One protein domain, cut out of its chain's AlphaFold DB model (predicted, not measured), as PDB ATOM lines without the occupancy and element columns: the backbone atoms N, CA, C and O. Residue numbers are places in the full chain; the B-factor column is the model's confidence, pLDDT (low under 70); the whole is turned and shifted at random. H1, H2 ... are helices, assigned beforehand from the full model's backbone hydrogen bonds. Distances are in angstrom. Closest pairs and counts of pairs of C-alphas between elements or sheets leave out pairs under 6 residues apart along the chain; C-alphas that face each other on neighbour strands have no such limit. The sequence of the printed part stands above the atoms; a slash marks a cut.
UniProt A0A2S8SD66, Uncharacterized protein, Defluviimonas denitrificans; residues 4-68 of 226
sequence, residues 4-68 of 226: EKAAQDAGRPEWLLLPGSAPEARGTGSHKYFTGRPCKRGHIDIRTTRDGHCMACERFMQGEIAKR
ATOM      1  N   GLU A   4      97.448 119.022 143.172       93.44
ATOM      2  CA  GLU A   4      97.468 119.717 141.884       93.44
ATOM      3  C   GLU A   4      98.057 121.115 142.030       93.44
ATOM      4  O   GLU A   4      99.009 121.457 141.329       93.44
ATOM      5  N   LYS A   5      97.563 121.886 143.008       92.94
ATOM      6  CA  LYS A   5      98.080 123.225 143.296       92.94
ATOM      7  C   LYS A   5      99.555 123.177 143.700       92.94
ATOM      8  O   LYS A   5     100.346 123.959 143.199       92.94
ATOM      9  N   ALA A   6      99.946 122.214 144.535       93.19
ATOM     10  CA  ALA A   6     101.338 122.050 144.949       93.19
ATOM     11  C   ALA A   6     102.286 121.714 143.779       93.19
ATOM     12  O   ALA A   6     103.426 122.171 143.772       93.19
ATOM     13  N   ALA A   7     101.838 120.921 142.797       92.88
ATOM     14  CA  ALA A   7     102.617 120.622 141.591       92.88
ATOM     15  C   ALA A   7     102.742 121.844 140.663       92.88
ATOM     16  O   ALA A   7     103.817 122.103 140.118       92.88
ATOM     17  N   GLN A   8     101.658 122.610 140.509       92.75
ATOM     18  CA  GLN A   8     101.630 123.840 139.715       92.75
ATOM     19  C   GLN A   8     102.505 124.939 140.330       92.75
ATOM     20  O   GLN A   8     103.352 125.491 139.631       92.75
ATOM     21  N   ASP A   9     102.371 125.192 141.635       92.75
ATOM     22  CA  ASP A   9     103.163 126.188 142.372       92.75
ATOM     23  C   ASP A   9     104.670 125.855 142.332       92.75
ATOM     24  O   ASP A   9     105.514 126.749 142.324       92.75
ATOM     25  N   ALA A  10     105.024 124.566 142.259       89.38
ATOM     26  CA  ALA A  10     106.405 124.106 142.096       89.38
ATOM     27  C   ALA A  10     106.921 124.162 140.641       89.38
ATOM     28  O   ALA A  10     108.075 123.805 140.394       89.38
ATOM     29  N   GLY A  11     106.090 124.566 139.670       92.75
ATOM     30  CA  GLY A  11     106.434 124.589 138.244       92.75
ATOM     31  C   GLY A  11     106.696 123.196 137.657       92.75
ATOM     32  O   GLY A  11     107.533 123.044 136.762       92.75
ATOM     33  N   ARG A  12     106.053 122.169 138.223       91.88
ATOM     34  CA  ARG A  12     106.290 120.747 137.931       91.88
ATOM     35  C   ARG A  12     104.966 119.968 137.843       91.88
ATOM     36  O   ARG A  12     104.721 119.072 138.658       91.88
ATOM     37  N   PRO A  13     104.069 120.307 136.896       92.69
ATOM     38  CA  PRO A  13     102.764 119.652 136.760       92.69
ATOM     39  C   PRO A  13     102.873 118.138 136.507       92.69
ATOM     40  O   PRO A  13     101.994 117.378 136.911       92.69
ATOM     41  N   GLU A  14     103.977 117.677 135.914       94.31
ATOM     42  CA  GLU A  14     104.250 116.265 135.648       94.31
ATOM     43  C   GLU A  14     104.357 115.408 136.921       94.31
ATOM     44  O   GLU A  14     104.220 114.187 136.861       94.31
ATOM     45  N   TRP A  15     104.541 116.013 138.102       95.56
ATOM     46  CA  TRP A  15     104.562 115.286 139.376       95.56
ATOM     47  C   TRP A  15     103.219 114.648 139.742       95.56
ATOM     48  O   TRP A  15     103.174 113.755 140.593       95.56
ATOM     49  N   LEU A  16     102.130 115.061 139.092       94.31
ATOM     50  CA  LEU A  16     100.818 114.435 139.251       94.31
ATOM     51  C   LEU A  16     100.737 113.044 138.621       94.31
ATOM     52  O   LEU A  16      99.942 112.235 139.089       94.31
ATOM     53  N   LEU A  17     101.602 112.741 137.645       94.75
ATOM     54  CA  LEU A  17     101.710 111.410 137.036       94.75
ATOM     55  C   LEU A  17     102.326 110.378 137.985       94.75
ATOM     56  O   LEU A  17     102.221 109.175 137.754       94.75
ATOM     57  N   LEU A  18     103.000 110.833 139.043       94.81
ATOM     58  CA  LEU A  18     103.531 109.936 140.058       94.81
ATOM     59  C   LEU A  18     102.390 109.391 140.931       94.81
ATOM     60  O   LEU A  18     101.341 110.018 141.044       94.81
ATOM     61  N   PRO A  19     102.599 108.270 141.628       96.56
ATOM     62  CA  PRO A  19     101.682 107.822 142.668       96.56
ATOM     63  C   PRO A  19     101.518 108.880 143.768       96.56
ATOM     64  O   PRO A  19     102.469 109.599 144.112       96.56
ATOM     65  N   GLY A  20     100.320 108.977 144.341       94.50
ATOM     66  CA  GLY A  20      99.986 109.946 145.387       94.50
ATOM     67  C   GLY A  20     100.526 109.580 146.770       94.50
ATOM     68  O   GLY A  20     100.637 110.442 147.644       94.50
ATOM     69  N   SER A  21     100.898 108.315 146.983       94.25
ATOM     70  CA  SER A  21     101.363 107.808 148.276       94.25
ATOM     71  C   SER A  21     102.464 106.748 148.154       94.25
ATOM     72  O   SER A  21     102.671 106.151 147.100       94.25
ATOM     73  N   ALA A  22     103.185 106.494 149.252       93.56
ATOM     74  CA  ALA A  22     104.207 105.450 149.282       93.56
ATOM     75  C   ALA A  22     103.638 104.027 149.076       93.56
ATOM     76  O   ALA A  22     104.262 103.272 148.332       93.56
ATOM     77  N   PRO A  23     102.488 103.636 149.674       94.94
ATOM     78  CA  PRO A  23     101.861 102.343 149.382       94.94
ATOM     79  C   PRO A  23     101.503 102.176 147.901       94.94
ATOM     80  O   PRO A  23     101.838 101.161 147.303       94.94
ATOM     81  N   GLU A  24     100.910 103.202 147.292       94.62
ATOM     82  CA  GLU A  24     100.547 103.208 145.870       94.62
ATOM     83  C   GLU A  24     101.782 103.121 144.961       94.62
ATOM     84  O   GLU A  24     101.796 102.375 143.983       94.62
ATOM     85  N   ALA A  25     102.870 103.810 145.318       95.25
ATOM     86  CA  ALA A  25     104.128 103.700 144.587       95.25
ATOM     87  C   ALA A  25     104.767 102.319 144.688       95.25
ATOM     88  O   ALA A  25     105.271 101.816 143.690       95.25
ATOM     89  N   ARG A  26     104.704 101.667 145.851       93.25
ATOM     90  CA  ARG A  26     105.171 100.280 145.981       93.25
ATOM     91  C   ARG A  26     104.307  99.318 145.170       93.25
ATOM     92  O   ARG A  26     104.860  98.444 144.517       93.25
ATOM     93  N   GLY A  27     102.987  99.516 145.162       93.38
ATOM     94  CA  GLY A  27     102.059  98.706 144.366       93.38
ATOM     95  C   GLY A  27     102.284  98.827 142.857       93.38
ATOM     96  O   GLY A  27     102.133  97.852 142.133       93.38
ATOM     97  N   THR A  28     102.712 100.001 142.388       93.50
ATOM     98  CA  THR A  28     103.028 100.267 140.972       93.50
ATOM     99  C   THR A  28     104.500 100.025 140.613       93.50
ATOM    100  O   THR A  28     104.899 100.256 139.476       93.50
ATOM    101  N   GLY A  29     105.335  99.598 141.570       92.62
ATOM    102  CA  GLY A  29     106.780  99.433 141.371       92.62
ATOM    103  C   GLY A  29     107.559 100.747 141.206       92.62
ATOM    104  O   GLY A  29     108.749 100.730 140.898       92.62
ATOM    105  N   SER A  30     106.929 101.902 141.426       93.50
ATOM    106  CA  SER A  30     107.604 103.195 141.360       93.50
ATOM    107  C   SER A  30     108.519 103.414 142.568       93.50
ATOM    108  O   SER A  30     108.132 103.275 143.730       93.50
ATOM    109  N   HIS A  31     109.742 103.878 142.314       94.50
ATOM    110  CA  HIS A  31     110.669 104.299 143.371       94.50
ATOM    111  C   HIS A  31     110.373 105.702 143.932       94.50
ATOM    112  O   HIS A  31     111.040 106.157 144.871       94.50
ATOM    113  N   LYS A  32     109.399 106.414 143.350       96.19
ATOM    114  CA  LYS A  32     109.078 107.811 143.668       96.19
ATOM    115  C   LYS A  32     107.571 108.035 143.776       96.19
ATOM    116  O   LYS A  32     106.789 107.398 143.080       96.19
ATOM    117  N   TYR A  33     107.173 108.974 144.626       96.75
ATOM    118  CA  TYR A  33     105.780 109.399 144.786       96.75
ATOM    119  C   TYR A  33     105.702 110.894 145.092       96.75
ATOM    120  O   TYR A  33     106.681 111.493 145.544       96.75
ATOM    121  N   PHE A  34     104.541 111.505 144.872       97.25
ATOM    122  CA  PHE A  34     104.331 112.923 145.148       97.25
ATOM    123  C   PHE A  34     103.034 113.141 145.914       97.25
ATOM    124  O   PHE A  34     101.952 112.924 145.387       97.25
ATOM    125  N   THR A  35     103.134 113.619 147.153       94.50
ATOM    126  CA  THR A  35     101.966 113.819 148.025       94.50
ATOM    127  C   THR A  35     101.373 115.225 147.943       94.50
ATOM    128  O   THR A  35     100.302 115.457 148.495       94.50
ATOM    129  N   GLY A  36     102.094 116.192 147.361       93.94
ATOM    130  CA  GLY A  36     101.753 117.620 147.437       93.94
ATOM    131  C   GLY A  36     101.870 118.239 148.836       93.94
ATOM    132  O   GLY A  36     101.567 119.415 149.011       93.94
ATOM    133  N   ARG A  37     102.305 117.471 149.846       93.75
ATOM    134  CA  ARG A  37     102.440 117.940 151.232       93.75
ATOM    135  C   ARG A  37     103.894 118.298 151.554       93.75
ATOM    136  O   ARG A  37     104.786 117.488 151.249       93.75
ATOM    137  N   PRO A  38     104.139 119.429 152.244       94.00
ATOM    138  CA  PRO A  38     105.483 119.819 152.643       94.00
ATOM    139  C   PRO A  38     106.131 118.754 153.537       94.00
ATOM    140  O   PRO A  38     105.471 118.016 154.275       94.00
ATOM    141  N   CYS A  39     107.448 118.609 153.438       93.50
ATOM    142  CA  CYS A  39     108.225 117.758 154.330       93.50
ATOM    143  C   CYS A  39     108.419 118.426 155.698       93.50
ATOM    144  O   CYS A  39     108.054 119.580 155.894       93.50
ATOM    145  N   LYS A  40     109.040 117.714 156.649       92.00
ATOM    146  CA  LYS A  40     109.331 118.253 157.993       92.00
ATOM    147  C   LYS A  40     110.183 119.532 157.969       92.00
ATOM    148  O   LYS A  40     110.164 120.283 158.931       92.00
ATOM    149  N   ARG A  41     110.926 119.768 156.884       90.31
ATOM    150  CA  ARG A  41     111.741 120.972 156.647       90.31
ATOM    151  C   ARG A  41     111.053 121.996 155.728       90.31
ATOM    152  O   ARG A  41     111.705 122.909 155.250       90.31
ATOM    153  N   GLY A  42     109.766 121.816 155.425       93.06
ATOM    154  CA  GLY A  42     108.975 122.742 154.608       93.06
ATOM    155  C   GLY A  42     109.044 122.533 153.090       93.06
ATOM    156  O   GLY A  42     108.262 123.139 152.370       93.06
ATOM    157  N   HIS A  43     109.912 121.657 152.571       94.31
ATOM    158  CA  HIS A  43     110.026 121.448 151.121       94.31
ATOM    159  C   HIS A  43     108.804 120.738 150.525       94.31
ATOM    160  O   HIS A  43     108.380 119.701 151.041       94.31
ATOM    161  N   ILE A  44     108.322 121.224 149.383       94.81
ATOM    162  CA  ILE A  44     107.369 120.528 148.513       94.81
ATOM    163  C   ILE A  44     108.169 119.948 147.341       94.81
ATOM    164  O   ILE A  44     108.598 120.672 146.453       94.81
ATOM    165  N   ASP A  45     108.433 118.644 147.374       95.62
ATOM    166  CA  ASP A  45     109.165 117.928 146.322       95.62
ATOM    167  C   ASP A  45     108.711 116.458 146.312       95.62
ATOM    168  O   ASP A  45     108.103 115.966 147.275       95.62
ATOM    169  N   ILE A  46     109.025 115.745 145.236       96.06
ATOM    170  CA  ILE A  46     108.817 114.303 145.116       96.06
ATOM    171  C   ILE A  46     109.602 113.564 146.203       96.06
ATOM    172  O   ILE A  46     110.653 114.015 146.664       96.06
ATOM    173  N   ARG A  47     109.096 112.409 146.623       96.19
ATOM    174  CA  ARG A  47     109.649 111.609 147.718       96.19
ATOM    175  C   ARG A  47     110.108 110.249 147.234       96.19
ATOM    176  O   ARG A  47     109.524 109.686 146.311       96.19
ATOM    177  N   THR A  48     111.138 109.715 147.879       94.94
ATOM    178  CA  THR A  48     111.637 108.361 147.620       94.94
ATOM    179  C   THR A  48     110.811 107.335 148.392       94.94
ATOM    180  O   THR A  48     110.463 107.555 149.552       94.94
ATOM    181  N   THR A  49     110.492 106.191 147.784       93.19
ATOM    182  CA  THR A  49     109.735 105.119 148.465       93.19
ATOM    183  C   THR A  49     110.548 104.352 149.507       93.19
ATOM    184  O   THR A  49     109.949 103.725 150.385       93.19
ATOM    185  N   ARG A  50     111.886 104.430 149.417       90.50
ATOM    186  CA  ARG A  50     112.856 103.788 150.317       90.50
ATOM    187  C   ARG A  50     112.762 104.346 151.741       90.50
ATOM    188  O   ARG A  50     112.386 103.615 152.645       90.50
ATOM    189  N   ASP A  51     112.998 105.651 151.901       88.38
ATOM    190  CA  ASP A  51     113.077 106.302 153.223       88.38
ATOM    191  C   ASP A  51     112.004 107.388 153.432       88.38
ATOM    192  O   ASP A  51     111.907 107.987 154.500       88.38
ATOM    193  N   GLY A  52     111.210 107.716 152.405       89.06
ATOM    194  CA  GLY A  52     110.202 108.782 152.471       89.06
ATOM    195  C   GLY A  52     110.762 110.211 152.449       89.06
ATOM    196  O   GLY A  52     109.995 111.178 152.565       89.06
ATOM    197  N   HIS A  53     112.079 110.369 152.276       93.31
ATOM    198  CA  HIS A  53     112.728 111.666 152.108       93.31
ATOM    199  C   HIS A  53     112.249 112.358 150.832       93.31
ATOM    200  O   HIS A  53     112.160 111.740 149.770       93.31
ATOM    201  N   CYS A  54     111.966 113.660 150.927       94.94
ATOM    202  CA  CYS A  54     111.774 114.478 149.734       94.94
ATOM    203  C   CYS A  54     113.124 114.711 149.041       94.94
ATOM    204  O   CYS A  54     114.141 114.901 149.715       94.94
ATOM    205  N   MET A  55     113.130 114.753 147.713       92.50
ATOM    206  CA  MET A  55     114.344 114.871 146.907       92.50
ATOM    207  C   MET A  55     115.120 116.162 147.184       92.50
ATOM    208  O   MET A  55     116.343 116.143 147.144       92.50
ATOM    209  N   ALA A  56     114.453 117.256 147.551       92.25
ATOM    210  CA  ALA A  56     115.119 118.472 148.015       92.25
ATOM    211  C   ALA A  56     115.998 118.224 149.257       92.25
ATOM    212  O   ALA A  56     117.167 118.607 149.278       92.25
ATOM    213  N   CYS A  57     115.474 117.517 150.267       92.44
ATOM    214  CA  CYS A  57     116.266 117.112 151.436       92.44
ATOM    215  C   CYS A  57     117.392 116.148 151.056       92.44
ATOM    216  O   CYS A  57     118.483 116.263 151.606       92.44
ATOM    217  N   GLU A  58     117.134 115.212 150.141       90.56
ATOM    218  CA  GLU A  58     118.131 114.242 149.678       90.56
ATOM    219  C   GLU A  58     119.315 114.942 149.001       90.56
ATOM    220  O   GLU A  58     120.462 114.709 149.373       90.56
ATOM    221  N   ARG A  59     119.043 115.874 148.075       91.00
ATOM    222  CA  ARG A  59     120.070 116.682 147.397       91.00
ATOM    223  C   ARG A  59     120.914 117.471 148.395       91.00
ATOM    224  O   ARG A  59     122.134 117.491 148.274       91.00
ATOM    225  N   PHE A  60     120.276 118.085 149.394       89.88
ATOM    226  CA  PHE A  60     120.990 118.801 150.451       89.88
ATOM    227  C   PHE A  60     121.936 117.866 151.219       89.88
ATOM    228  O   PHE A  60     123.121 118.159 151.350       89.88
ATOM    229  N   MET A  61     121.442 116.709 151.668       87.25
ATOM    230  CA  MET A  61     122.259 115.733 152.396       87.25
ATOM    231  C   MET A  61     123.420 115.203 151.548       87.25
ATOM    232  O   MET A  61     124.539 115.104 152.048       87.25
ATOM    233  N   GLN A  62     123.188 114.912 150.266       85.69
ATOM    234  CA  GLN A  62     124.236 114.487 149.335       85.69
ATOM    235  C   GLN A  62     125.300 115.575 149.137       85.69
ATOM    236  O   GLN A  62     126.493 115.269 149.148       85.69
ATOM    237  N   GLY A  63     124.888 116.842 149.023       87.25
ATOM    238  CA  GLY A  63     125.804 117.981 148.948       87.25
ATOM    239  C   GLY A  63     126.680 118.113 150.194       87.25
ATOM    240  O   GLY A  63     127.892 118.284 150.079       87.25
ATOM    241  N   GLU A  64     126.098 117.963 151.383       91.00
ATOM    242  CA  GLU A  64     126.846 117.997 152.645       91.00
ATOM    243  C   GLU A  64     127.791 116.803 152.798       91.00
ATOM    244  O   GLU A  64     128.914 116.963 153.275       91.00
ATOM    245  N   ILE A  65     127.391 115.608 152.346       87.75
ATOM    246  CA  ILE A  65     128.285 114.448 152.284       87.75
ATOM    247  C   ILE A  65     129.469 114.756 151.366       87.75
ATOM    248  O   ILE A  65     130.601 114.567 151.792       87.75
ATOM    249  N   ALA A  66     129.243 115.285 150.161       86.62
ATOM    250  CA  ALA A  66     130.305 115.574 149.194       86.62
ATOM    251  C   ALA A  66     131.344 116.602 149.691       86.62
ATOM    252  O   ALA A  66     132.497 116.564 149.258       86.62
ATOM    253  N   LYS A  67     130.960 117.497 150.613       90.19
ATOM    254  CA  LYS A  67     131.859 118.478 151.247       90.19
ATOM    255  C   LYS A  67     132.751 117.887 152.344       90.19
ATOM    256  O   LYS A  67     133.713 118.539 152.745       90.19
ATOM    257  N   ARG A  68     132.455 116.684 152.851       91.56
ATOM    258  CA  ARG A  68     133.253 116.068 153.925       91.56
ATOM    259  C   ARG A  68     134.690 115.801 153.449       91.56
ATOM    260  O   ARG A  68     134.884 115.427 152.285       91.56
TER     261      ARG A  68
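What this domain is: This is residues 4 to 68 of the 226 residues of an uncharacterized protein of Defluviimonas denitrificans (UniProt A0A2S8SD66). Three short helices, H1, H2 and H3, lie along one side of a small body made largely of loops, and a longer helix, H4, begins at the other side and sticks out from residue 59 on. Between H3 and H4 the long link folds back on itself, with a short antiparallel pairing of residues 32 to 33 with 47 to 48. The printed part has 65 residues, with four named helices in the order H1 H2 H3 H4 and no named strand; its class is all helix, though only 29 residues are in named elements. It is compact, with a radius of gyration of the C-alphas of 12.2 A, and spans 36 by 27 by 19 A.

How they stand to each other: Start with H1, residues 4 to 9, which touches H2, residues 13 to 17; their closest C-alphas, those of Ala 7 and Pro 13, are 4.9 A apart. Next come H3, residues 22 to 27, and H4, residues 55 to 66; each is apart from the other helices. In H1, H3 and H4 every O i to N i+4 pair is within hydrogen-bond range; in H2 0 of 1 is, but 2 of 2 O i to N i+3 pairs are.

Where its parts are: Find C-alpha 4 at (97.468, 119.717, 141.884), where H1 begins its 8.6 A. H2 measures 8.3 A and H3 8.6 A. From C-alpha 55 at (114.344, 114.871, 146.907), H4 runs 16.1 A to C-alpha 66 at (130.305, 115.574, 149.194).

The domain as a whole: Look at Glu 4 and Arg 68, whose C-alphas are the two farthest apart, 37.9 A. Residues 59 to 68, of which 59 to 66 belong to H4, stand free; without them the body spans 27 by 22 by 13 A. The links H1 to H2 and H2 to H3 are tight; H3 to H4, 27 residues, is long. The printed part has no cut, and no printed residue is under 70 in pLDDT.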